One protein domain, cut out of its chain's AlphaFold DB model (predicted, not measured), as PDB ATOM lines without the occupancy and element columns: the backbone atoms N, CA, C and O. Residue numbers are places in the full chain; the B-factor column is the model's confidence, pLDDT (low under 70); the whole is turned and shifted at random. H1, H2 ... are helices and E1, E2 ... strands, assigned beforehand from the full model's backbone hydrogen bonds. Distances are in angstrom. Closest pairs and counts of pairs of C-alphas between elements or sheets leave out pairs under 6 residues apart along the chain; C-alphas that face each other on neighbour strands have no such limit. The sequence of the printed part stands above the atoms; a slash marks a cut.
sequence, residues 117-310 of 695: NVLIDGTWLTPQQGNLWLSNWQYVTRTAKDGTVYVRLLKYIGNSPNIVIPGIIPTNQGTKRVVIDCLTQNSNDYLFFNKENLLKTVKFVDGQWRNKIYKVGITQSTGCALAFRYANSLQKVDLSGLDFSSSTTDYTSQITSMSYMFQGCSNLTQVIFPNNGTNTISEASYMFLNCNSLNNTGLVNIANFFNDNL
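This is residues 117 to 310 of the 695 residues of the protein "BspA family leucine-rich repeat surface protein" of Enterococcus hirae (UniProt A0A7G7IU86). With little regular structure, the chain winds in stacked turns, E5, E7, E11 and E12 in a parallel row along one side, two small sheets and H1 toward one end. Mostly strand, its twelve named strands and H1 hold 60 of 194 printed residues. It is compact, radius of gyration of the C-alphas 15.9 A, spans 43 by 35 by 31 A.

Start with antiparallel E2, E1, E8, E9, residues 123-125, 118-120, 207-209, 212-214; N 120 is 2.8 A from O 123. H1, residues 127-134, every O i to N i+4 pair within hydrogen-bond range, is not on this sheet. Next, mixed E3, E4, E6, E10 are residues 137-143, 149-156, 176-181, 217-219; N 151 is 2.8 A from O 177. Parallel E5, E7, E11, E12 are residues 162-166, 201-205, 236-238, 270-272; N 163 is 2.9 A from O 201.

Find C-alpha 118 at (42.135, 8.085, 7.862), beginning E1, and C-alpha 272 at (34.409, 29.044, 0.246), ending E12.

Links E6-E7, E10-E11 and E11-E12 are long; pLDDT is under 70 at residues 182-189, 220-226, 246-253 and 277.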
ATOM      1  N   ASN A 117      43.289   3.456   8.981       79.94
ATOM      2  CA  ASN A 117      42.173   4.349   8.730       79.94
ATOM      3  C   ASN A 117      42.610   5.821   8.747       79.94
ATOM      4  O   ASN A 117      43.540   6.223   9.447       79.94
ATOM      5  N   VAL A 118      41.882   6.644   7.998       83.19
ATOM      6  CA  VAL A 118      42.135   8.085   7.862       83.19
ATOM      7  C   VAL A 118      40.845   8.845   8.144       83.19
ATOM      8  O   VAL A 118      39.796   8.465   7.626       83.19
ATOM      9  N   LEU A 119      40.913   9.914   8.939       81.31
ATOM     10  CA  LEU A 119      39.758  10.771   9.208       81.31
ATOM     11  C   LEU A 119      39.616  11.807   8.086       81.31
ATOM     12  O   LEU A 119      40.542  12.575   7.821       81.31
ATOM     13  N   ILE A 120      38.460  11.820   7.430       81.44
ATOM     14  CA  ILE A 120      38.115  12.695   6.307       81.44
ATOM     15  C   ILE A 120      36.719  13.250   6.572       81.44
ATOM     16  O   ILE A 120      35.765  12.486   6.682       81.44
ATOM     17  N   ASP A 121      36.597  14.573   6.673       82.06
ATOM     18  CA  ASP A 121      35.314  15.265   6.884       82.06
ATOM     19  C   ASP A 121      34.472  14.672   8.040       82.06
ATOM     20  O   ASP A 121      33.281  14.397   7.906       82.06
ATOM     21  N   GLY A 122      35.130  14.379   9.169       80.25
ATOM     22  CA  GLY A 122      34.516  13.759  10.352       80.25
ATOM     23  C   GLY A 122      34.296  12.240  10.275       80.25
ATOM     24  O   GLY A 122      33.906  11.641  11.272       80.25
ATOM     25  N   THR A 123      34.585  11.595   9.140       84.94
ATOM     26  CA  THR A 123      34.361  10.155   8.916       84.94
ATOM     27  C   THR A 123      35.680   9.390   8.801       84.94
ATOM     28  O   THR A 123      36.575   9.787   8.057       84.94
ATOM     29  N   TRP A 124      35.819   8.268   9.513       85.00
ATOM     30  CA  TRP A 124      36.970   7.371   9.356       85.00
ATOM     31  C   TRP A 124      36.797   6.475   8.127       85.00
ATOM     32  O   TRP A 124      35.866   5.675   8.067       85.00
ATOM     33  N   LEU A 125      37.720   6.568   7.167       88.88
ATOM     34  CA  LEU A 125      37.765   5.686   6.003       88.88
ATOM     35  C   LEU A 125      38.690   4.495   6.214       88.88
ATOM     36  O   LEU A 125      39.823   4.653   6.666       88.88
ATOM     37  N   THR A 126      38.237   3.333   5.755       90.00
ATOM     38  CA  THR A 126      39.043   2.118   5.589       90.00
ATOM     39  C   THR A 126      39.783   2.092   4.238       90.00
ATOM     40  O   THR A 126      39.329   2.711   3.268       90.00
ATOM     41  N   PRO A 127      40.868   1.302   4.107       90.62
ATOM     42  CA  PRO A 127      41.554   1.047   2.830       90.62
ATOM     43  C   PRO A 127      40.651   0.576   1.676       90.62
ATOM     44  O   PRO A 127      40.901   0.894   0.512       90.62
ATOM     45  N   GLN A 128      39.577  -0.157   1.989       88.94
ATOM     46  CA  GLN A 128      38.595  -0.639   1.012       88.94
ATOM     47  C   GLN A 128      37.736   0.515   0.475       88.94
ATOM     48  O   GLN A 128      37.599   0.669  -0.738       88.94
ATOM     49  N   GLN A 129      37.219   1.373   1.362       90.44
ATOM     50  CA  GLN A 129      36.461   2.570   0.980       90.44
ATOM     51  C   GLN A 129      37.320   3.568   0.192       90.44
ATOM     52  O   GLN A 129      36.829   4.167  -0.764       90.44
ATOM     53  N   GLY A 130      38.601   3.723   0.539       91.88
ATOM     54  CA  GLY A 130      39.507   4.601  -0.201       91.88
ATOM     55  C   GLY A 130      39.847   4.094  -1.609       91.88
ATOM     56  O   GLY A 130      39.863   4.881  -2.555       91.88
ATOM     57  N   ASN A 131      40.002   2.779  -1.788       92.56
ATOM     58  CA  ASN A 131      40.111   2.163  -3.116       92.56
ATOM     59  C   ASN A 131      38.817   2.304  -3.943       92.56
ATOM     60  O   ASN A 131      38.881   2.589  -5.139       92.56
ATOM     61  N   LEU A 132      37.640   2.164  -3.320       92.94
ATOM     62  CA  LEU A 132      36.359   2.431  -3.986       92.94
ATOM     63  C   LEU A 132      36.244   3.899  -4.407       92.94
ATOM     64  O   LEU A 132      35.865   4.167  -5.543       92.94
ATOM     65  N   TRP A 133      36.638   4.851  -3.555       93.94
ATOM     66  CA  TRP A 133      36.688   6.267  -3.931       93.94
ATOM     67  C   TRP A 133      37.603   6.486  -5.145       93.94
ATOM     68  O   TRP A 133      37.163   7.103  -6.115       93.94
ATOM     69  N   LEU A 134      38.808   5.897  -5.149       94.44
ATOM     70  CA  LEU A 134      39.757   5.962  -6.272       94.44
ATOM     71  C   LEU A 134      39.195   5.419  -7.595       94.44
ATOM     72  O   LEU A 134      39.536   5.961  -8.641       94.44
ATOM     73  N   SER A 135      38.297   4.427  -7.584       95.25
ATOM     74  CA  SER A 135      37.669   3.923  -8.821       95.25
ATOM     75  C   SER A 135      36.774   4.942  -9.549       95.25
ATOM     76  O   SER A 135      36.475   4.762 -10.727       95.25
ATOM     77  N   ASN A 136      36.392   6.049  -8.896       95.38
ATOM     78  CA  ASN A 136      35.688   7.167  -9.538       95.38
ATOM     79  C   ASN A 136      36.635   8.138 -10.269       95.38
ATOM     80  O   ASN A 136      36.169   9.137 -10.828       95.38
ATOM     81  N   TRP A 137      37.944   7.877 -10.264       93.44
ATOM     82  CA  TRP A 137      38.971   8.763 -10.803       93.44
ATOM     83  C   TRP A 137      39.874   8.047 -11.805       93.44
ATOM     84  O   TRP A 137      40.351   6.940 -11.574       93.44
ATOM     85  N   GLN A 138      40.205   8.741 -12.888       92.25
ATOM     86  CA  GLN A 138      41.420   8.468 -13.639       92.25
ATOM     87  C   GLN A 138      42.577   9.145 -12.896       92.25
ATOM     88  O   GLN A 138      42.579  10.368 -12.734       92.25
ATOM     89  N   TYR A 139      43.550   8.365 -12.425       91.88
ATOM     90  CA  TYR A 139      44.694   8.861 -11.657       91.88
ATOM     91  C   TYR A 139      45.983   8.117 -12.020       91.88
ATOM     92  O   TYR A 139      45.952   7.023 -12.582       91.88
ATOM     93  N   VAL A 140      47.130   8.699 -11.665       91.31
ATOM     94  CA  VAL A 140      48.432   8.012 -11.702       91.31
ATOM     95  C   VAL A 140      49.096   8.048 -10.333       91.31
ATOM     96  O   VAL A 140      49.001   9.044  -9.616       91.31
ATOM     97  N   THR A 141      49.791   6.969  -9.974       91.12
ATOM     98  CA  THR A 141      50.633   6.939  -8.769       91.12
ATOM     99  C   THR A 141      52.033   7.436  -9.113       91.12
ATOM    100  O   THR A 141      52.590   7.095 -10.162       91.12
ATOM    101  N   ARG A 142      52.597   8.276  -8.248       87.94
ATOM    102  CA  ARG A 142      53.900   8.923  -8.420       87.94
ATOM    103  C   ARG A 142      54.611   9.044  -7.066       87.94
ATOM    104  O   ARG A 142      53.976   8.917  -6.020       87.94
ATOM    105  N   THR A 143      55.909   9.334  -7.105       84.88
ATOM    106  CA  THR A 143      56.760   9.523  -5.918       84.88
ATOM    107  C   THR A 143      57.442  10.896  -5.980       84.88
ATOM    108  O   THR A 143      57.762  11.357  -7.078       84.88
ATOM    109  N   ALA A 144      57.612  11.586  -4.847       76.50
ATOM    110  CA  ALA A 144      58.434  12.807  -4.746       76.50
ATOM    111  C   ALA A 144      59.931  12.484  -4.745       76.50
ATOM    112  O   ALA A 144      60.328  11.321  -4.651       76.50
ATOM    113  N   LYS A 145      60.765  13.529  -4.758       73.69
ATOM    114  CA  LYS A 145      62.190  13.403  -4.436       73.69
ATOM    115  C   LYS A 145      62.382  13.090  -2.947       73.69
ATOM    116  O   LYS A 145      63.328  12.394  -2.607       73.69
ATOM    117  N   ASP A 146      61.462  13.537  -2.085       76.12
ATOM    118  CA  ASP A 146      61.413  13.179  -0.655       76.12
ATOM    119  C   ASP A 146      60.911  11.745  -0.357       76.12
ATOM    120  O   ASP A 146      60.855  11.338   0.802       76.12
ATOM    121  N   GLY A 147      60.555  10.963  -1.385       77.50
ATOM    122  CA  GLY A 147      60.077   9.583  -1.239       77.50
ATOM    123  C   GLY A 147      58.583   9.431  -0.918       77.50
ATOM    124  O   GLY A 147      58.077   8.307  -0.924       77.50
ATOM    125  N   THR A 148      57.842  10.523  -0.697       80.00
ATOM    126  CA  THR A 148      56.383  10.486  -0.508       80.00
ATOM    127  C   THR A 148      55.698   9.884  -1.734       80.00
ATOM    128  O   THR A 148      56.059  10.197  -2.867       80.00
ATOM    129  N   VAL A 149      54.681   9.038  -1.528       83.69
ATOM    130  CA  VAL A 149      53.868   8.464  -2.614       83.69
ATOM    131  C   VAL A 149      52.507   9.154  -2.673       83.69
ATOM    132  O   VAL A 149      51.795   9.256  -1.667       83.69
ATOM    133  N   TYR A 150      52.126   9.595  -3.869       88.75
ATOM    134  CA  TYR A 150      50.899  10.343  -4.117       88.75
ATOM    135  C   TYR A 150      50.097   9.781  -5.289       88.75
ATOM    136  O   TYR A 150      50.648   9.216  -6.239       88.75
ATOM    137  N   VAL A 151      48.781   9.965  -5.213       91.81
ATOM    138  CA  VAL A 151      47.846   9.801  -6.325       91.81
ATOM    139  C   VAL A 151      47.580  11.176  -6.935       91.81
ATOM    140  O   VAL A 151      47.122  12.101  -6.266       91.81
ATOM    141  N   ARG A 152      47.915  11.310  -8.217       89.19
ATOM    142  CA  ARG A 152      47.675  12.499  -9.038       89.19
ATOM    143  C   ARG A 152      46.377  12.278  -9.804       89.19
ATOM    144  O   ARG A 152      46.354  11.443 -10.712       89.19
ATOM    145  N   LEU A 153      45.307  12.958  -9.402       90.38
ATOM    146  CA  LEU A 153      44.014  12.883 -10.081       90.38
ATOM    147  C   LEU A 153      44.104  13.635 -11.409       90.38
ATOM    148  O   LEU A 153      44.550  14.781 -11.441       90.38
ATOM    149  N   LEU A 154      43.663  12.986 -12.483       86.00
ATOM    150  CA  LEU A 154      43.627  13.554 -13.830       86.00
ATOM    151  C   LEU A 154      42.192  13.938 -14.206       86.00
ATOM    152  O   LEU A 154      41.945  15.050 -14.657       86.00
ATOM    153  N   LYS A 155      41.227  13.036 -13.971       88.62
ATOM    154  CA  LYS A 155      39.830  13.233 -14.381       88.62
ATOM    155  C   LYS A 155      38.837  12.483 -13.498       88.62
ATOM    156  O   LYS A 155      39.067  11.326 -13.147       88.62
ATOM    157  N   TYR A 156      37.708  13.112 -13.190       91.31
ATOM    158  CA  TYR A 156      36.556  12.466 -12.569       91.31
ATOM    159  C   TYR A 156      35.778  11.643 -13.602       91.31
ATOM    160  O   TYR A 156      35.252  12.179 -14.582       91.31
ATOM    161  N   ILE A 157      35.680  10.336 -13.370       93.00
ATOM    162  CA  ILE A 157      34.907   9.407 -14.206       93.00
ATOM    163  C   ILE A 157      33.605   8.952 -13.530       93.00
ATOM    164  O   ILE A 157      32.684   8.548 -14.238       93.00
ATOM    165  N   GLY A 158      33.485   9.113 -12.205       92.06
ATOM    166  CA  GLY A 158      32.296   8.767 -11.418       92.06
ATOM    167  C   GLY A 158      31.016   9.529 -11.787       92.06
ATOM    168  O   GLY A 158      31.027  10.501 -12.546       92.06
ATOM    169  N   ASN A 159      29.888   9.071 -11.237       92.81
ATOM    170  CA  ASN A 159      28.541   9.537 -11.602       92.81
ATOM    171  C   ASN A 159      27.799  10.284 -10.486       92.81
ATOM    172  O   ASN A 159      26.690  10.758 -10.711       92.81
ATOM    173  N   SER A 160      28.393  10.436  -9.302       93.56
ATOM    174  CA  SER A 160      27.780  11.232  -8.238       93.56
ATOM    175  C   SER A 160      27.926  12.740  -8.523       93.56
ATOM    176  O   SER A 160      29.007  13.172  -8.946       93.56
ATOM    177  N   PRO A 161      26.881  13.550  -8.259       94.25
ATOM    178  CA  PRO A 161      26.908  15.008  -8.391       94.25
ATOM    179  C   PRO A 161      27.618  15.717  -7.224       94.25
ATOM    180  O   PRO A 161      27.916  16.910  -7.321       94.25
ATOM    181  N   ASN A 162      27.872  15.011  -6.116       94.94
ATOM    182  CA  ASN A 162      28.422  15.570  -4.883       94.94
ATOM    183  C   ASN A 162      29.785  14.932  -4.597       94.94
ATOM    184  O   ASN A 162      29.877  13.750  -4.255       94.94
ATOM    185  N   ILE A 163      30.858  15.702  -4.756       93.31
ATOM    186  CA  ILE A 163      32.227  15.177  -4.770       93.31
ATOM    187  C   ILE A 163      33.003  15.719  -3.576       93.31
ATOM    188  O   ILE A 163      33.134  16.932  -3.413       93.31
ATOM    189  N   VAL A 164      33.562  14.812  -2.774       93.75
ATOM    190  CA  VAL A 164      34.522  15.147  -1.720       93.75
ATOM    191  C   VAL A 164      35.909  14.670  -2.148       93.75
ATOM    192  O   VAL A 164      36.083  13.514  -2.540       93.75
ATOM    193  N   ILE A 165      36.894  15.569  -2.094       93.69
ATOM    194  CA  ILE A 165      38.291  15.309  -2.465       93.69
ATOM    195  C   ILE A 165      39.153  15.507  -1.213       93.69
ATOM    196  O   ILE A 165      39.360  16.650  -0.801       93.69
ATOM    197  N   PRO A 166      39.627  14.424  -0.572       94.81
ATOM    198  CA  PRO A 166      40.448  14.505   0.628       94.81
ATOM    199  C   PRO A 166      41.922  14.696   0.281       94.81
ATOM    200  O   PRO A 166      42.372  14.197  -0.744       94.81
ATOM    201  N   GLY A 167      42.712  15.346   1.140       90.88
ATOM    202  CA  GLY A 167      44.160  15.496   0.915       90.88
ATOM    203  C   GLY A 167      44.993  14.218   1.092       90.88
ATOM    204  O   GLY A 167      46.147  14.159   0.659       90.88
ATOM    205  N   ILE A 168      44.430  13.169   1.687       91.62
ATOM    206  CA  ILE A 168      45.003  11.817   1.746       91.62
ATOM    207  C   ILE A 168      43.896  10.781   1.579       91.62
ATOM    208  O   ILE A 168      42.754  11.031   1.954       91.62
ATOM    209  N   ILE A 169      44.245   9.605   1.060       92.69
ATOM    210  CA  ILE A 169      43.323   8.476   0.921       92.69
ATOM    211  C   ILE A 169      43.990   7.180   1.427       92.69
ATOM    212  O   ILE A 169      45.140   6.910   1.060       92.69
ATOM    213  N   PRO A 170      43.330   6.379   2.288       92.06
ATOM    214  CA  PRO A 170      43.836   5.068   2.683       92.06
ATOM    215  C   PRO A 170      43.642   4.076   1.534       92.06
ATOM    216  O   PRO A 170      42.584   4.034   0.913       92.06
ATOM    217  N   THR A 171      44.647   3.253   1.244       90.50
ATOM    218  CA  THR A 171      44.556   2.205   0.212       90.50
ATOM    219  C   THR A 171      45.137   0.902   0.740       90.50
ATOM    220  O   THR A 171      45.928   0.909   1.683       90.50
ATOM    221  N   ASN A 172      44.815  -0.222   0.097       87.56
ATOM    222  CA  ASN A 172      45.440  -1.520   0.405       87.56
ATOM    223  C   ASN A 172      46.980  -1.511   0.244       87.56
ATOM    224  O   ASN A 172      47.642  -2.428   0.714       87.56
ATOM    225  N   GLN A 173      47.553  -0.488  -0.405       86.31
ATOM    226  CA  GLN A 173      48.997  -0.266  -0.552       86.31
ATOM    227  C   GLN A 173      49.502   0.890   0.340       86.31
ATOM    228  O   GLN A 173      50.486   1.558   0.004       86.31
ATOM    229  N   GLY A 174      48.810   1.166   1.451       88.00
ATOM    230  CA  GLY A 174      49.093   2.250   2.395       88.00
ATOM    231  C   GLY A 174      48.458   3.593   2.014       88.00
ATOM    232  O   GLY A 174      47.966   3.784   0.899       88.00
ATOM    233  N   THR A 175      48.465   4.540   2.951       90.12
ATOM    234  CA  THR A 175      47.933   5.899   2.757       90.12
ATOM    235  C   THR A 175      48.710   6.657   1.677       90.12
ATOM    236  O   THR A 175      49.941   6.665   1.679       90.12
ATOM    237  N   LYS A 176      47.997   7.311   0.752       90.31
ATOM    238  CA  LYS A 176      48.572   8.119  -0.339       90.31
ATOM    239  C   LYS A 176      48.172   9.582  -0.181       90.31
ATOM    240  O   LYS A 176      47.025   9.863   0.162       90.31
ATOM    241  N   ARG A 177      49.084  10.517  -0.476       90.62
ATOM    242  CA  ARG A 177      48.734  11.941  -0.661       90.62
ATOM    243  C   ARG A 177      47.871  12.091  -1.910       90.62
ATOM    244  O   ARG A 177      48.149  11.440  -2.911       90.62
ATOM    245  N   VAL A 178      46.862  12.953  -1.869       91.19
ATOM    246  CA  VAL A 178      46.035  13.291  -3.032       91.19
ATOM    247  C   VAL A 178      46.470  14.644  -3.575       91.19
ATOM    248  O   VAL A 178      46.630  15.614  -2.826       91.19
ATOM    249  N   VAL A 179      46.683  14.686  -4.886       88.56
ATOM    250  CA  VAL A 179      47.190  15.843  -5.621       88.56
ATOM    251  C   VAL A 179      46.392  15.992  -6.916       88.56
ATOM    252  O   VAL A 179      46.004  14.993  -7.523       88.56
ATOM    253  N   ILE A 180      46.155  17.228  -7.345       85.50
ATOM    254  CA  ILE A 180      45.471  17.567  -8.602       85.50
ATOM    255  C   ILE A 180      46.390  18.385  -9.517       85.50
ATOM    256  O   ILE A 180      47.278  19.086  -9.037       85.50
ATOM    257  N   ASP A 181      46.181  18.326 -10.830       74.81
ATOM    258  CA  ASP A 181      46.982  19.086 -11.794       74.81
ATOM    259  C   ASP A 181      46.414  20.450 -12.122       74.81
ATOM    260  O   ASP A 181      45.296  20.535 -12.619       74.81
ATOM    261  N   CYS A 182      47.236  21.496 -12.006       64.69
ATOM    262  CA  CYS A 182      47.012  22.728 -12.755       64.69
ATOM    263  C   CYS A 182      47.221  22.488 -14.249       64.69
ATOM    264  O   CYS A 182      48.225  21.897 -14.640       64.69
ATOM    265  N   LEU A 183      46.343  23.026 -15.103       61.38
ATOM    266  CA  LEU A 183      46.493  22.979 -16.563       61.38
ATOM    267  C   LEU A 183      46.300  24.352 -17.212       61.38
ATOM    268  O   LEU A 183      45.596  25.220 -16.695       61.38
ATOM    269  N   THR A 184      46.928  24.547 -18.372       56.69
ATOM    270  CA  THR A 184      46.889  25.808 -19.121       56.69
ATOM    271  C   THR A 184      45.502  26.080 -19.713       56.69
ATOM    272  O   THR A 184      44.733  25.159 -20.004       56.69
ATOM    273  N   GLN A 185      45.184  27.366 -19.908       57.41
ATOM    274  CA  GLN A 185      43.835  27.865 -20.235       57.41
ATOM    275  C   GLN A 185      43.186  27.178 -21.459       57.41
ATOM    276  O   GLN A 185      41.970  26.991 -21.480       57.41
ATOM    277  N   ASN A 186      43.996  26.727 -22.425       58.28
ATOM    278  CA  ASN A 186      43.559  26.165 -23.711       58.28
ATOM    279  C   ASN A 186      43.351  24.635 -23.709       58.28
ATOM    280  O   ASN A 186      43.103  24.052 -24.762       58.28
ATOM    281  N   SER A 187      43.495  23.964 -22.564       60.19
ATOM    282  CA  SER A 187      43.324  22.509 -22.459       60.19
ATOM    283  C   SER A 187      41.883  22.116 -22.108       60.19
ATOM    284  O   SER A 187      41.269  22.718 -21.229       60.19
ATOM    285  N   ASN A 188      41.362  21.064 -22.747       64.62
ATOM    286  CA  ASN A 188      40.083  20.425 -22.393       64.62
ATOM    287  C   ASN A 188      40.262  19.243 -21.414       64.62
ATOM    288  O   ASN A 188      39.342  18.467 -21.212       64.62
ATOM    289  N   ASP A 189      41.438  19.087 -20.804       66.06
ATOM    290  CA  ASP A 189      41.824  17.886 -20.042       66.06
ATOM    291  C   ASP A 189      41.711  18.081 -18.517       66.06
ATOM    292  O   ASP A 189      42.522  17.595 -17.738       66.06
ATOM    293  N   TYR A 190      40.740  18.888 -18.085       76.06
ATOM    294  CA  TYR A 190      40.599  19.316 -16.691       76.06
ATOM    295  C   TYR A 190      39.748  18.348 -15.855       76.06
ATOM    296  O   TYR A 190      38.963  17.557 -16.385       76.06
ATOM    297  N   LEU A 191      39.869  18.464 -14.527       85.06
ATOM    298  CA  LEU A 191      39.393  17.490 -13.533       85.06
ATOM    299  C   LEU A 191      37.927  17.039 -13.702       85.06
ATOM    300  O   LEU A 191      37.594  15.910 -13.349       85.06
ATOM    301  N   PHE A 192      37.063  17.895 -14.257       87.94
ATOM    302  CA  PHE A 192      35.626  17.656 -14.431       87.94
ATOM    303  C   PHE A 192      35.129  17.785 -15.881       87.94
ATOM    304  O   PHE A 192      33.945  18.034 -16.107       87.94
ATOM    305  N   PHE A 193      36.006  17.611 -16.871       83.69
ATOM    306  CA  PHE A 193      35.622  17.668 -18.283       83.69
ATOM    307  C   PHE A 193      34.529  16.639 -18.643       83.69
ATOM    308  O   PHE A 193      34.668  15.447 -18.338       83.69
ATOM    309  N   ASN A 194      33.477  17.094 -19.333       86.25
ATOM    310  CA  ASN A 194      32.237  16.367 -19.642       86.25
ATOM    311  C   ASN A 194      31.385  15.995 -18.406       86.25
ATOM    312  O   ASN A 194      30.623  15.024 -18.440       86.25
ATOM    313  N   LYS A 195      31.524  16.723 -17.289       89.88
ATOM    314  CA  LYS A 195      30.715  16.563 -16.060       89.88
ATOM    315  C   LYS A 195      29.997  17.862 -15.654       89.88
ATOM    316  O   LYS A 195      29.422  17.942 -14.571       89.88
ATOM    317  N   GLU A 196      29.973  18.859 -16.532       87.25
ATOM    318  CA  GLU A 196      29.478  20.223 -16.307       87.25
ATOM    319  C   GLU A 196      28.001  20.254 -15.861       87.25
ATOM    320  O   GLU A 196      27.624  20.983 -14.943       87.25
ATOM    321  N   ASN A 197      27.169  19.399 -16.463       90.31
ATOM    322  CA  ASN A 197      25.746  19.255 -16.125       90.31
ATOM    323  C   ASN A 197      25.480  18.235 -14.996       90.31
ATOM    324  O   ASN A 197      24.326  17.971 -14.664       90.31
ATOM    325  N   LEU A 198      26.526  17.617 -14.431       92.88
ATOM    326  CA  LEU A 198      26.411  16.655 -13.330       92.88
ATOM    327  C   LEU A 198      26.701  17.303 -11.973       92.88
ATOM    328  O   LEU A 198      25.978  17.049 -11.010       92.88
ATOM    329  N   LEU A 199      27.780  18.086 -11.870       93.06
ATOM    330  CA  LEU A 199      28.260  18.591 -10.580       93.06
ATOM    331  C   LEU A 199      27.213  19.473  -9.894       93.06
ATOM    332  O   LEU A 199      26.724  20.417 -10.498       93.06
ATOM    333  N   LYS A 200      26.949  19.228  -8.608       96.06
ATOM    334  CA  LYS A 200      26.170  20.115  -7.727       96.06
ATOM    335  C   LYS A 200      27.033  20.712  -6.625       96.06
ATOM    336  O   LYS A 200      26.981  21.922  -6.402       96.06
ATOM    337  N   THR A 201      27.859  19.897  -5.969       96.44
ATOM    338  CA  THR A 201      28.792  20.374  -4.937       96.44
ATOM    339  C   THR A 201      30.159  19.721  -5.065       96.44
ATOM    340  O   THR A 201      30.234  18.496  -5.176       96.44
ATOM    341  N   VAL A 202      31.235  20.503  -4.953       94.94
ATOM    342  CA  VAL A 202      32.606  19.971  -4.857       94.94
ATOM    343  C   VAL A 202      33.308  20.539  -3.628       94.94
ATOM    344  O   VAL A 202      33.411  21.754  -3.470       94.94
ATOM    345  N   LYS A 203      33.779  19.654  -2.745       94.69
ATOM    346  CA  LYS A 203      34.402  19.996  -1.462       94.69
ATOM    347  C   LYS A 203      35.811  19.416  -1.385       94.69
ATOM    348  O   LYS A 203      35.983  18.198  -1.430       94.69
ATOM    349  N   PHE A 204      36.813  20.275  -1.241       92.56
ATOM    350  CA  PHE A 204      38.177  19.873  -0.912       92.56
ATOM    351  C   PHE A 204      38.321  19.850   0.604       92.56
ATOM    352  O   PHE A 204      38.020  20.846   1.260       92.56
ATOM    353  N   VAL A 205      38.761  18.723   1.161       93.31
ATOM    354  CA  VAL A 205      38.828  18.522   2.613       93.31
ATOM    355  C   VAL A 205      40.204  18.076   3.073       93.31
ATOM    356  O   VAL A 205      40.907  17.307   2.414       93.31
ATOM    357  N   ASP A 206      40.553  18.542   4.261       91.12
ATOM    358  CA  ASP A 206      41.708  18.064   4.998       91.12
ATOM    359  C   ASP A 206      41.503  16.587   5.372       91.12
ATOM    360  O   ASP A 206      40.444  16.194   5.868       91.12
ATOM    361  N   GLY A 207      42.525  15.760   5.147       90.44
ATOM    362  CA  GLY A 207      42.601  14.422   5.729       90.44
ATOM    363  C   GLY A 207      43.512  14.432   6.955       90.44
ATOM    364  O   GLY A 207      44.564  15.072   6.930       90.44
ATOM    365  N   GLN A 208      43.137  13.722   8.018       89.19
ATOM    366  CA  GLN A 208      43.961  13.590   9.222       89.19
ATOM    367  C   GLN A 208      44.477  12.162   9.387       89.19
ATOM    368  O   GLN A 208      43.719  11.190   9.331       89.19
ATOM    369  N   TRP A 209      45.783  12.040   9.619       86.75
ATOM    370  CA  TRP A 209      46.446  10.763   9.877       86.75
ATOM    371  C   TRP A 209      47.654  10.982  10.787       86.75
ATOM    372  O   TRP A 209      48.448  11.892  10.552       86.75
ATOM    373  N   ARG A 210      47.788  10.166  11.843       85.81
ATOM    374  CA  ARG A 210      48.889  10.236  12.830       85.81
ATOM    375  C   ARG A 210      49.153  11.665  13.349       85.81
ATOM    376  O   ARG A 210      50.284  12.144  13.326       85.81
ATOM    377  N   ASN A 211      48.088  12.349  13.776       83.56
ATOM    378  CA  ASN A 211      48.087  13.732  14.283       83.56
ATOM    379  C   ASN A 211      48.655  14.792  13.312       83.56
ATOM    380  O   ASN A 211      49.018  15.889  13.736       83.56
ATOM    381  N   LYS A 212      48.709  14.498  12.007       88.25
ATOM    382  CA  LYS A 212      49.046  15.463  10.953       88.25
ATOM    383  C   LYS A 212      47.839  15.730  10.060       88.25
ATOM    384  O   LYS A 212      47.090  14.813   9.721       88.25
ATOM    385  N   ILE A 213      47.685  16.997   9.681       88.50
ATOM    386  CA  ILE A 213      46.683  17.484   8.731       88.50
ATOM    387  C   ILE A 213      47.302  17.508   7.334       88.50
ATOM    388  O   ILE A 213      48.427  17.972   7.146       88.50
ATOM    389  N   TYR A 214      46.550  17.023   6.352       89.19
ATOM    390  CA  TYR A 214      46.983  16.879   4.971       89.19
ATOM    391  C   TYR A 214      45.961  17.513   4.024       89.19
ATOM    392  O   TYR A 214      44.881  16.962   3.808       89.19
ATOM    393  N   LYS A 215      46.335  18.651   3.430       89.56
ATOM    394  CA  LYS A 215      45.573  19.379   2.398       89.56
ATOM    395  C   LYS A 215      45.762  18.780   1.006       89.56
ATOM    396  O   LYS A 215      46.809  18.186   0.742       89.56
ATOM    397  N   VAL A 216      44.803  18.944   0.100       89.25
ATOM    398  CA  VAL A 216      44.916  18.506  -1.305       89.25
ATOM    399  C   VAL A 216      46.003  19.322  -2.015       89.25
ATOM    400  O   VAL A 216      45.905  20.545  -2.084       89.25
ATOM    401  N   GLY A 217      47.050  18.651  -2.512       84.94
ATOM    402  CA  GLY A 217      48.188  19.300  -3.185       84.94
ATOM    403  C   GLY A 217      47.906  19.648  -4.653       84.94
ATOM    404  O   GLY A 217      46.968  19.107  -5.240       84.94
ATOM    405  N   ILE A 218      48.717  20.526  -5.259       80.81
ATOM    406  CA  ILE A 218      48.458  21.060  -6.611       80.81
ATOM    407  C   ILE A 218      49.735  21.109  -7.478       80.81
ATOM    408  O   ILE A 218      50.551  22.035  -7.374       80.81
ATOM    409  N   THR A 219      49.898  20.114  -8.360       75.56
ATOM    410  CA  THR A 219      51.106  19.913  -9.179       75.56
ATOM    411  C   THR A 219      51.292  20.941 -10.297       75.56
ATOM    412  O   THR A 219      50.358  21.610 -10.734       75.56
ATOM    413  N   GLN A 220      52.547  21.053 -10.749       62.62
ATOM    414  CA  GLN A 220      53.063  22.049 -11.695       62.62
ATOM    415  C   GLN A 220      52.198  22.286 -12.947       62.62
ATOM    416  O   GLN A 220      52.275  21.504 -13.891       62.62
ATOM    417  N   SER A 221      51.535  23.448 -13.026       55.09
ATOM    418  CA  SER A 221      51.554  24.285 -14.242       55.09
ATOM    419  C   SER A 221      51.061  25.723 -13.995       55.09
ATOM    420  O   SER A 221      50.574  26.074 -12.925       55.09
ATOM    421  N   THR A 222      51.184  26.560 -15.025       54.25
ATOM    422  CA  THR A 222      50.838  27.989 -15.075       54.25
ATOM    423  C   THR A 222      49.341  28.278 -15.315       54.25
ATOM    424  O   THR A 222      49.002  29.278 -15.949       54.25
ATOM    425  N   GLY A 223      48.423  27.425 -14.849       55.91
ATOM    426  CA  GLY A 223      46.983  27.595 -15.100       55.91
ATOM    427  C   GLY A 223      46.051  26.953 -14.066       55.91
ATOM    428  O   GLY A 223      46.471  26.630 -12.961       55.91
ATOM    429  N   CYS A 224      44.765  26.814 -14.397       55.06
ATOM    430  CA  CYS A 224      43.691  26.517 -13.441       55.06
ATOM    431  C   CYS A 224      43.296  25.034 -13.438       55.06
ATOM    432  O   CYS A 224      42.502  24.598 -14.269       55.06
ATOM    433  N   ALA A 225      43.793  24.279 -12.455       51.78
ATOM    434  CA  ALA A 225      43.455  22.863 -12.225       51.78
ATOM    435  C   ALA A 225      41.955  22.567 -12.156       51.78
ATOM    436  O   ALA A 225      41.440  21.544 -12.606       51.78
ATOM    437  N   LEU A 226      41.277  23.498 -11.504       60.81
ATOM    438  CA  LEU A 226      39.979  23.329 -10.883       60.81
ATOM    439  C   LEU A 226      38.861  23.848 -11.779       60.81
ATOM    440  O   LEU A 226      37.838  24.268 -11.263       60.81
ATOM    441  N   ALA A 227      39.077  23.937 -13.093       71.25
ATOM    442  CA  ALA A 227      38.155  24.640 -13.971       71.25
ATOM    443  C   ALA A 227      36.756  23.998 -13.927       71.25
ATOM    444  O   ALA A 227      36.505  22.963 -14.531       71.25
ATOM    445  N   PHE A 228      35.834  24.656 -13.234       88.38
ATOM    446  CA  PHE A 228      34.405  24.360 -13.194       88.38
ATOM    447  C   PHE A 228      33.665  25.039 -14.355       88.38
ATOM    448  O   PHE A 228      32.445  25.146 -14.344       88.38
ATOM    449  N   ARG A 229      34.400  25.551 -15.346       86.88
ATOM    450  CA  ARG A 229      33.862  26.320 -16.467       86.88
ATOM    451  C   ARG A 229      32.683  25.609 -17.139       86.88
ATOM    452  O   ARG A 229      32.771  24.447 -17.516       86.88
ATOM    453  N   TYR A 230      31.591  26.349 -17.268       89.88
ATOM    454  CA  TYR A 230      30.283  25.963 -17.782       89.88
ATOM    455  C   TYR A 230      29.550  24.885 -16.976       89.88
ATOM    456  O   TYR A 230      28.560  24.348 -17.470       89.88
ATOM    457  N   ALA A 231      29.963  24.607 -15.730       92.69
ATOM    458  CA  ALA A 231      29.261  23.701 -14.824       92.69
ATOM    459  C   ALA A 231      27.919  24.293 -14.357       92.69
ATOM    460  O   ALA A 231      27.771  24.782 -13.238       92.69
ATOM    461  N   ASN A 232      26.926  24.266 -15.246       90.56
ATOM    462  CA  ASN A 232      25.620  24.887 -15.049       90.56
ATOM    463  C   ASN A 232      24.851  24.303 -13.860       90.56
ATOM    464  O   ASN A 232      24.005  24.991 -13.300       90.56
ATOM    465  N   SER A 233      25.127  23.067 -13.446       95.00
ATOM    466  CA  SER A 233      24.476  22.448 -12.283       95.00
ATOM    467  C   SER A 233      25.145  22.786 -10.946       95.00
ATOM    468  O   SER A 233      24.569  22.500  -9.894       95.00
ATOM    469  N   LEU A 234      26.339  23.391 -10.968       97.06
ATOM    470  CA  LEU A 234      27.183  23.578  -9.793       97.06
ATOM    471  C   LEU A 234      26.644  24.697  -8.904       97.06
ATOM    472  O   LEU A 234      26.557  25.845  -9.323       97.06
ATOM    473  N   GLN A 235      26.326  24.359  -7.657       98.12
ATOM    474  CA  GLN A 235      25.720  25.262  -6.678       98.12
ATOM    475  C   GLN A 235      26.720  25.761  -5.635       98.12
ATOM    476  O   GLN A 235      26.628  26.915  -5.209       98.12
ATOM    477  N   LYS A 236      27.666  24.908  -5.221       98.12
ATOM    478  CA  LYS A 236      28.638  25.215  -4.164       98.12
ATOM    479  C   LYS A 236      30.004  24.592  -4.427       98.12
ATOM    480  O   LYS A 236      30.095  23.400  -4.722       98.12
ATOM    481  N   VAL A 237      31.062  25.368  -4.206       96.50
ATOM    482  CA  VAL A 237      32.432  24.848  -4.107       96.50
ATOM    483  C   VAL A 237      33.085  25.285  -2.805       96.50
ATOM    484  O   VAL A 237      32.943  26.422  -2.365       96.50
ATOM    485  N   ASP A 238      33.808  24.369  -2.179       95.50
ATOM    486  CA  ASP A 238      34.582  24.624  -0.972       95.50
ATOM    487  C   ASP A 238      36.045  24.286  -1.245       95.50
ATOM    488  O   ASP A 238      36.412  23.121  -1.400       95.50
ATOM    489  N   LEU A 239      36.858  25.335  -1.367       91.88
ATOM    490  CA  LEU A 239      38.283  25.281  -1.673       91.88
ATOM    491  C   LEU A 239      39.141  25.208  -0.400       91.88
ATOM    492  O   LEU A 239      40.365  25.196  -0.507       91.88
ATOM    493  N   SER A 240      38.543  25.195   0.798       91.12
ATOM    494  CA  SER A 240      39.274  25.373   2.060       91.12
ATOM    495  C   SER A 240      40.332  24.292   2.319       91.12
ATOM    496  O   SER A 240      41.390  24.616   2.865       91.12
ATOM    497  N   GLY A 241      40.108  23.049   1.877       89.56
ATOM    498  CA  GLY A 241      41.063  21.936   1.975       89.56
ATOM    499  C   GLY A 241      42.137  21.863   0.879       89.56
ATOM    500  O   GLY A 241      42.897  20.896   0.847       89.56
ATOM    501  N   LEU A 242      42.232  22.844  -0.027       87.62
ATOM    502  CA  LEU A 242      43.330  22.938  -1.000       87.62
ATOM    503  C   LEU A 242      44.575  23.590  -0.388       87.62
ATOM    504  O   LEU A 242      44.483  24.551   0.382       87.62
ATOM    505  N   ASP A 243      45.751  23.088  -0.768       83.19
ATOM    506  CA  ASP A 243      47.036  23.676  -0.396       83.19
ATOM    507  C   ASP A 243      47.460  24.750  -1.410       83.19
ATOM    508  O   ASP A 243      48.011  24.458  -2.470       83.19
ATOM    509  N   PHE A 244      47.187  26.009  -1.067       80.25
ATOM    510  CA  PHE A 244      47.702  27.186  -1.774       80.25
ATOM    511  C   PHE A 244      48.991  27.744  -1.139       80.25
ATOM    512  O   PHE A 244      49.448  28.822  -1.536       80.25
ATOM    513  N   SER A 245      49.564  27.074  -0.128       72.31
ATOM    514  CA  SER A 245      50.785  27.554   0.519       72.31
ATOM    515  C   SER A 245      51.995  27.359  -0.396       72.31
ATOM    516  O   SER A 245      52.123  26.366  -1.105       72.31
ATOM    517  N   SER A 246      52.917  28.321  -0.392       57.47
ATOM    518  CA  SER A 246      54.138  28.260  -1.205       57.47
ATOM    519  C   SER A 246      55.284  27.504  -0.516       57.47
ATOM    520  O   SER A 246      56.442  27.721  -0.871       57.47
ATOM    521  N   SER A 247      54.996  26.717   0.528       53.66
ATOM    522  CA  SER A 247      55.986  26.260   1.516       53.66
ATOM    523  C   SER A 247      56.036  24.744   1.744       53.66
ATOM    524  O   SER A 247      56.686  24.314   2.696       53.66
ATOM    525  N   THR A 248      55.385  23.923   0.914       49.53
ATOM    526  CA  THR A 248      55.315  22.464   1.109       49.53
ATOM    527  C   THR A 248      55.871  21.665  -0.084       49.53
ATOM    528  O   THR A 248      55.284  21.574  -1.156       49.53
ATOM    529  N   THR A 249      57.038  21.044   0.138       52.69
ATOM    530  CA  THR A 249      57.478  19.744  -0.432       52.69
ATOM    531  C   THR A 249      56.973  19.362  -1.838       52.69
ATOM    532  O   THR A 249      55.872  18.827  -1.955       52.69
ATOM    533  N   ASP A 250      57.815  19.542  -2.870       54.78
ATOM    534  CA  ASP A 250      57.792  18.927  -4.226       54.78
ATOM    535  C   ASP A 250      56.497  18.954  -5.086       54.78
ATOM    536  O   ASP A 250      56.569  18.684  -6.289       54.78
ATOM    537  N   TYR A 251      55.332  19.293  -4.530       55.59
ATOM    538  CA  TYR A 251      54.015  19.074  -5.136       55.59
ATOM    539  C   TYR A 251      53.098  20.292  -5.142       55.59
ATOM    540  O   TYR A 251      52.069  20.230  -5.805       55.59
ATOM    541  N   THR A 252      53.416  21.370  -4.420       54.81
ATOM    542  CA  THR A 252      52.695  22.645  -4.543       54.81
ATOM    543  C   THR A 252      53.445  23.551  -5.507       54.81
ATOM    544  O   THR A 252      54.526  24.058  -5.199       54.81
ATOM    545  N   SER A 253      52.883  23.760  -6.693       61.28
ATOM    546  CA  SER A 253      53.388  24.792  -7.598       61.28
ATOM    547  C   SER A 253      52.833  26.171  -7.237       61.28
ATOM    548  O   SER A 253      51.758  26.292  -6.656       61.28
ATOM    549  N   GLN A 254      53.573  27.231  -7.573       71.00
ATOM    550  CA  GLN A 254      53.104  28.602  -7.378       71.00
ATOM    551  C   GLN A 254      51.987  28.903  -8.384       71.00
ATOM    552  O   GLN A 254      52.260  29.305  -9.514       71.00
ATOM    553  N   ILE A 255      50.729  28.700  -7.987       77.06
ATOM    554  CA  ILE A 255      49.567  29.011  -8.830       77.06
ATOM    555  C   ILE A 255      49.545  30.517  -9.072       77.06
ATOM    556  O   ILE A 255      49.410  31.297  -8.130       77.06
ATOM    557  N   THR A 256      49.683  30.936 -10.327       82.38
ATOM    558  CA  THR A 256      49.718  32.357 -10.705       82.38
ATOM    559  C   THR A 256      48.396  32.882 -11.263       82.38
ATOM    560  O   THR A 256      48.214  34.100 -11.302       82.38
ATOM    561  N   SER A 257      47.474  31.993 -11.656       85.12
ATOM    562  CA  SER A 257      46.201  32.316 -12.315       85.12
ATOM    563  C   SER A 257      45.026  31.500 -11.754       85.12
ATOM    564  O   SER A 257      45.168  30.305 -11.502       85.12
ATOM    565  N   MET A 258      43.866  32.152 -11.608       86.75
ATOM    566  CA  MET A 258      42.526  31.564 -11.405       86.75
ATOM    567  C   MET A 258      41.542  31.960 -12.522       86.75
ATOM    568  O   MET A 258      40.322  31.926 -12.332       86.75
ATOM    569  N   SER A 259      42.053  32.377 -13.685       87.69
ATOM    570  CA  SER A 259      41.211  32.834 -14.792       87.69
ATOM    571  C   SER A 259      40.214  31.767 -15.232       87.69
ATOM    572  O   SER A 259      40.547  30.587 -15.328       87.69
ATOM    573  N   TYR A 260      38.994  32.196 -15.553       88.56
ATOM    574  CA  TYR A 260      37.902  31.335 -16.030       88.56
ATOM    575  C   TYR A 260      37.471  30.196 -15.081       88.56
ATOM    576  O   TYR A 260      36.644  29.375 -15.478       88.56
ATOM    577  N   MET A 261      37.982  30.114 -13.843       89.56
ATOM    578  CA  MET A 261      37.799  28.934 -12.981       89.56
ATOM    579  C   MET A 261      36.330  28.561 -12.719       89.56
ATOM    580  O   MET A 261      36.034  27.373 -12.637       89.56
ATOM    581  N   PHE A 262      35.422  29.536 -12.648       93.88
ATOM    582  CA  PHE A 262      33.976  29.333 -12.524       93.88
ATOM    583  C   PHE A 262      33.181  29.968 -13.682       93.88
ATOM    584  O   PHE A 262      31.969  30.143 -13.569       93.88
ATOM    585  N   GLN A 263      33.819  30.307 -14.809       93.38
ATOM    586  CA  GLN A 263      33.145  30.934 -15.956       93.38
ATOM    587  C   GLN A 263      31.897  30.133 -16.357       93.38
ATOM    588  O   GLN A 263      32.013  28.962 -16.675       93.38
ATOM    589  N   GLY A 264      30.708  30.732 -16.383       94.00
ATOM    590  CA  GLY A 264      29.473  30.058 -16.794       94.00
ATOM    591  C   GLY A 264      28.866  29.102 -15.763       94.00
ATOM    592  O   GLY A 264      27.956  28.363 -16.124       94.00
ATOM    593  N   CYS A 265      29.307  29.104 -14.499       96.06
ATOM    594  CA  CYS A 265      28.606  28.386 -13.423       96.06
ATOM    595  C   CYS A 265      27.325  29.145 -13.025       96.06
ATOM    596  O   CYS A 265      27.251  29.778 -11.972       96.06
ATOM    597  N   SER A 266      26.319  29.126 -13.897       96.81
ATOM    598  CA  SER A 266      25.105  29.951 -13.797       96.81
ATOM    599  C   SER A 266      24.321  29.765 -12.484       96.81
ATOM    600  O   SER A 266      23.805  30.747 -11.944       96.81
ATOM    601  N   ASN A 267      24.307  28.549 -11.920       97.94
ATOM    602  CA  ASN A 267      23.677  28.221 -10.631       97.94
ATOM    603  C   ASN A 267      24.610  28.321  -9.403       97.94
ATOM    604  O   ASN A 267      24.191  27.968  -8.299       97.94
ATOM    605  N   LEU A 268      25.851  28.805  -9.547       98.44
ATOM    606  CA  LEU A 268      26.800  28.893  -8.433       98.44
ATOM    607  C   LEU A 268      26.347  29.951  -7.427       98.44
ATOM    608  O   LEU A 268      26.299  31.138  -7.740       98.44
ATOM    609  N   THR A 269      26.043  29.517  -6.208       98.44
ATOM    610  CA  THR A 269      25.584  30.385  -5.112       98.44
ATOM    611  C   THR A 269      26.655  30.630  -4.058       98.44
ATOM    612  O   THR A 269      26.588  31.647  -3.373       98.44
ATOM    613  N   GLN A 270      27.645  29.737  -3.916       98.44
ATOM    614  CA  GLN A 270      28.679  29.851  -2.884       98.44
ATOM    615  C   GLN A 270      30.043  29.293  -3.316       98.44
ATOM    616  O   GLN A 270      30.145  28.167  -3.806       98.44
ATOM    617  N   VAL A 271      31.102  30.053  -3.030       97.19
ATOM    618  CA  VAL A 271      32.496  29.601  -3.022       97.19
ATOM    619  C   VAL A 271      33.122  29.922  -1.669       97.19
ATOM    620  O   VAL A 271      33.131  31.075  -1.240       97.19
ATOM    621  N   ILE A 272      33.651  28.898  -1.000       95.75
ATOM    622  CA  ILE A 272      34.409  29.044   0.246       95.75
ATOM    623  C   ILE A 272      35.897  29.038  -0.093       95.75
ATOM    624  O   ILE A 272      36.419  28.039  -0.588       95.75
ATOM    625  N   PHE A 273      36.572  30.155   0.162       92.25
ATOM    626  CA  PHE A 273      38.017  30.287   0.006       92.25
ATOM    627  C   PHE A 273      38.762  29.835   1.280       92.25
ATOM    628  O   PHE A 273      38.214  29.928   2.382       92.25
ATOM    629  N   PRO A 274      40.023  29.371   1.170       88.19
ATOM    630  CA  PRO A 274      40.890  29.161   2.326       88.19
ATOM    631  C   PRO A 274      41.077  30.440   3.153       88.19
ATOM    632  O   PRO A 274      41.298  31.514   2.600       88.19
ATOM    633  N   ASN A 275      41.089  30.305   4.483       82.31
ATOM    634  CA  ASN A 275      41.336  31.425   5.405       82.31
ATOM    635  C   ASN A 275      42.744  32.028   5.249       82.31
ATOM    636  O   ASN A 275      42.951  33.208   5.522       82.31
ATOM    637  N   ASN A 276      43.709  31.213   4.813       74.69
ATOM    638  CA  ASN A 276      45.084  31.631   4.570       74.69
ATOM    639  C   ASN A 276      45.217  32.017   3.095       74.69
ATOM    640  O   ASN A 276      45.120  31.155   2.220       74.69
ATOM    641  N   GLY A 277      45.431  33.304   2.823       69.69
ATOM    642  CA  GLY A 277      45.609  33.792   1.460       69.69
ATOM    643  C   GLY A 277      46.913  33.334   0.811       69.69
ATOM    644  O   GLY A 277      47.885  32.989   1.484       69.69
ATOM    645  N   THR A 278      46.953  33.393  -0.516       76.12
ATOM    646  CA  THR A 278      48.140  33.103  -1.322       76.12
ATOM    647  C   THR A 278      48.853  34.375  -1.761       76.12
ATOM    648  O   THR A 278      48.227  35.396  -2.033       76.12
ATOM    649  N   ASN A 279      50.180  34.312  -1.862       77.56
ATOM    650  CA  ASN A 279      51.005  35.387  -2.410       77.56
ATOM    651  C   ASN A 279      51.439  35.126  -3.865       77.56
ATOM    652  O   ASN A 279      52.295  35.848  -4.366       77.56
ATOM    653  N   THR A 280      50.893  34.122  -4.558       81.19
ATOM    654  CA  THR A 280      51.336  33.760  -5.922       81.19
ATOM    655  C   THR A 280      50.351  34.162  -7.018       81.19
ATOM    656  O   THR A 280      50.775  34.435  -8.143       81.19
ATOM    657  N   ILE A 281      49.052  34.241  -6.712       85.88
ATOM    658  CA  ILE A 281      48.007  34.505  -7.710       85.88
ATOM    659  C   ILE A 281      48.012  35.986  -8.091       85.88
ATOM    660  O   ILE A 281      47.846  36.866  -7.251       85.88
ATOM    661  N   SER A 282      48.200  36.254  -9.384       89.19
ATOM    662  CA  SER A 282      48.246  37.610  -9.949       89.19
ATOM    663  C   SER A 282      47.184  37.873 -11.016       89.19
ATOM    664  O   SER A 282      47.030  39.000 -11.485       89.19
ATOM    665  N   GLU A 283      46.433  36.844 -11.383       90.06
ATOM    666  CA  GLU A 283      45.569  36.811 -12.554       90.06
ATOM    667  C   GLU A 283      44.263  36.082 -12.190       90.06
ATOM    668  O   GLU A 283      44.287  34.910 -11.819       90.06
ATOM    669  N   ALA A 284      43.128  36.780 -12.241       92.31
ATOM    670  CA  ALA A 284      41.796  36.254 -11.915       92.31
ATOM    671  C   ALA A 284      40.727  36.684 -12.942       92.31
ATOM    672  O   ALA A 284      39.527  36.698 -12.650       92.31
ATOM    673  N   SER A 285      41.145  37.051 -14.154       93.00
ATOM    674  CA  SER A 285      40.246  37.513 -15.213       93.00
ATOM    675  C   SER A 285      39.192  36.455 -15.552       93.00
ATOM    676  O   SER A 285      39.487  35.265 -15.676       93.00
ATOM    677  N   TYR A 286      37.942  36.891 -15.685       94.25
ATOM    678  CA  TYR A 286      36.769  36.070 -15.995       94.25
ATOM    679  C   TYR A 286      36.476  34.935 -14.999       94.25
ATOM    680  O   TYR A 286      35.694  34.040 -15.319       94.25
ATOM    681  N   MET A 287      37.066  34.958 -13.795       94.31
ATOM    682  CA  MET A 287      36.925  33.889 -12.796       94.31
ATOM    683  C   MET A 287      35.462  33.536 -12.490       94.31
ATOM    684  O   MET A 287      35.155  32.352 -12.420       94.31
ATOM    685  N   PHE A 288      34.574  34.531 -12.371       97.31
ATOM    686  CA  PHE A 288      33.135  34.374 -12.120       97.31
ATOM    687  C   PHE A 288      32.251  34.948 -13.241       97.31
ATOM    688  O   PHE A 288      31.073  35.235 -13.016       97.31
ATOM    689  N   LEU A 289      32.793  35.112 -14.455       97.19
ATOM    690  CA  LEU A 289      32.014  35.551 -15.617       97.19
ATOM    691  C   LEU A 289      30.789  34.636 -15.794       97.19
ATOM    692  O   LEU A 289      30.947  33.423 -15.872       97.19
ATOM    693  N   ASN A 290      29.583  35.196 -15.896       98.00
ATOM    694  CA  ASN A 290      28.318  34.457 -16.041       98.00
ATOM    695  C   ASN A 290      27.967  33.529 -14.854       98.00
ATOM    696  O   ASN A 290      27.205  32.578 -15.016       98.00
ATOM    697  N   CYS A 291      28.470  33.804 -13.645       98.00
ATOM    698  CA  CYS A 291      27.944  33.207 -12.411       98.00
ATOM    699  C   CYS A 291      26.670  33.944 -11.963       98.00
ATOM    700  O   CYS A 291      26.675  34.682 -10.976       98.00
ATOM    701  N   ASN A 292      25.576  33.785 -12.714       97.69
ATOM    702  CA  ASN A 292      24.365  34.600 -12.558       97.69
ATOM    703  C   ASN A 292      23.693  34.496 -11.178       97.69
ATOM    704  O   ASN A 292      23.030  35.444 -10.771       97.69
ATOM    705  N   SER A 293      23.874  33.388 -10.452       98.25
ATOM    706  CA  SER A 293      23.331  33.192  -9.096       98.25
ATOM    707  C   SER A 293      24.268  33.652  -7.968       98.25
ATOM    708  O   SER A 293      23.867  33.674  -6.800       98.25
ATOM    709  N   LEU A 294      25.510  34.032  -8.290       98.31
ATOM    710  CA  LEU A 294      26.528  34.358  -7.296       98.31
ATOM    711  C   LEU A 294      26.354  35.795  -6.805       98.31
ATOM    712  O   LEU A 294      26.454  36.751  -7.575       98.31
ATOM    713  N   ASN A 295      26.108  35.933  -5.507       97.44
ATOM    714  CA  ASN A 295      25.926  37.208  -4.820       97.44
ATOM    715  C   ASN A 295      26.959  37.370  -3.685       97.44
ATOM    716  O   ASN A 295      27.768  36.475  -3.432       97.44
ATOM    717  N   ASN A 296      26.936  38.509  -2.989       95.69
ATOM    718  CA  ASN A 296      27.937  38.860  -1.979       95.69
ATOM    719  C   ASN A 296      28.063  37.845  -0.827       95.69
ATOM    720  O   ASN A 296      29.178  37.619  -0.364       95.69
ATOM    721  N   THR A 297      26.972  37.205  -0.384       96.50
ATOM    722  CA  THR A 297      27.023  36.204   0.705       96.50
ATOM    723  C   THR A 297      27.630  34.872   0.253       96.50
ATOM    724  O   THR A 297      28.065  34.068   1.078       96.50
ATOM    725  N   GLY A 298      27.711  34.654  -1.061       96.44
ATOM    726  CA  GLY A 298      28.350  33.496  -1.668       96.44
ATOM    727  C   GLY A 298      29.878  33.528  -1.638       96.44
ATOM    728  O   GLY A 298      30.495  32.476  -1.761       96.44
ATOM    729  N   LEU A 299      30.505  34.696  -1.474       95.50
ATOM    730  CA  LEU A 299      31.961  34.874  -1.556       95.50
ATOM    731  C   LEU A 299      32.624  34.782  -0.172       95.50
ATOM    732  O   LEU A 299      33.115  35.769   0.380       95.50
ATOM    733  N   VAL A 300      32.633  33.581   0.403       94.81
ATOM    734  CA  VAL A 300      33.094  33.343   1.779       94.81
ATOM    735  C   VAL A 300      34.627  33.355   1.844       94.81
ATOM    736  O   VAL A 300      35.287  32.590   1.146       94.81
ATOM    737  N   ASN A 301      35.195  34.203   2.708       91.69
ATOM    738  CA  ASN A 301      36.640  34.370   2.960       91.69
ATOM    739  C   ASN A 301      37.493  34.909   1.788       91.69
ATOM    740  O   ASN A 301      38.719  34.835   1.832       91.69
ATOM    741  N   ILE A 302      36.883  35.526   0.769       89.75
ATOM    742  CA  ILE A 302      37.617  36.066  -0.394       89.75
ATOM    743  C   ILE A 302      38.601  37.209  -0.052       89.75
ATOM    744  O   ILE A 302      39.594  37.394  -0.755       89.75
ATOM    745  N   ALA A 303      38.358  37.966   1.026       84.88
ATOM    746  CA  ALA A 303      38.979  39.278   1.252       84.88
ATOM    747  C   ALA A 303      40.511  39.285   1.274       84.88
ATOM    748  O   ALA A 303      41.132  40.118   0.614       84.88
ATOM    749  N   ASN A 304      41.112  38.321   1.973       77.44
ATOM    750  CA  ASN A 304      42.566  38.190   2.070       77.44
ATOM    751  C   ASN A 304      43.128  37.133   1.111       77.44
ATOM    752  O   ASN A 304      44.340  36.940   1.063       77.44
ATOM    753  N   PHE A 305      42.280  36.442   0.341       86.31
ATOM    754  CA  PHE A 305      42.697  35.261  -0.412       86.31
ATOM    755  C   PHE A 305      43.765  35.575  -1.478       86.31
ATOM    756  O   PHE A 305      44.739  34.836  -1.595       86.31
ATOM    757  N   PHE A 306      43.628  36.687  -2.209       83.69
ATOM    758  CA  PHE A 306      44.569  37.087  -3.269       83.69
ATOM    759  C   PHE A 306      45.790  37.897  -2.780       83.69
ATOM    760  O   PHE A 306      46.710  38.142  -3.565       83.69
ATOM    761  N   ASN A 307      45.796  38.333  -1.510       81.38
ATOM    762  CA  ASN A 307      46.761  39.288  -0.946       81.38
ATOM    763  C   ASN A 307      47.049  40.486  -1.888       81.38
ATOM    764  O   ASN A 307      46.205  40.919  -2.668       81.38
ATOM    765  N   ASP A 308      48.254  41.052  -1.814       84.06
ATOM    766  CA  ASP A 308      48.678  42.212  -2.599       84.06
ATOM    767  C   ASP A 308      48.980  41.907  -4.081       84.06
ATOM    768  O   ASP A 308      49.214  42.844  -4.844       84.06
ATOM    769  N   ASN A 309      49.058  40.644  -4.512       86.25
ATOM    770  CA  ASN A 309      49.700  40.291  -5.791       86.25
ATOM    771  C   ASN A 309      48.777  40.257  -7.017       86.25
ATOM    772  O   ASN A 309      49.278  40.137  -8.141       86.25
ATOM    773  N   LEU A 310      47.471  40.457  -6.823       89.69
ATOM    774  CA  LEU A 310      46.468  40.548  -7.884       89.69
ATOM    775  C   LEU A 310      46.731  41.739  -8.828       89.69
ATOM    776  O   LEU A 310      46.859  42.881  -8.384       89.69
TER     777      LEU A 310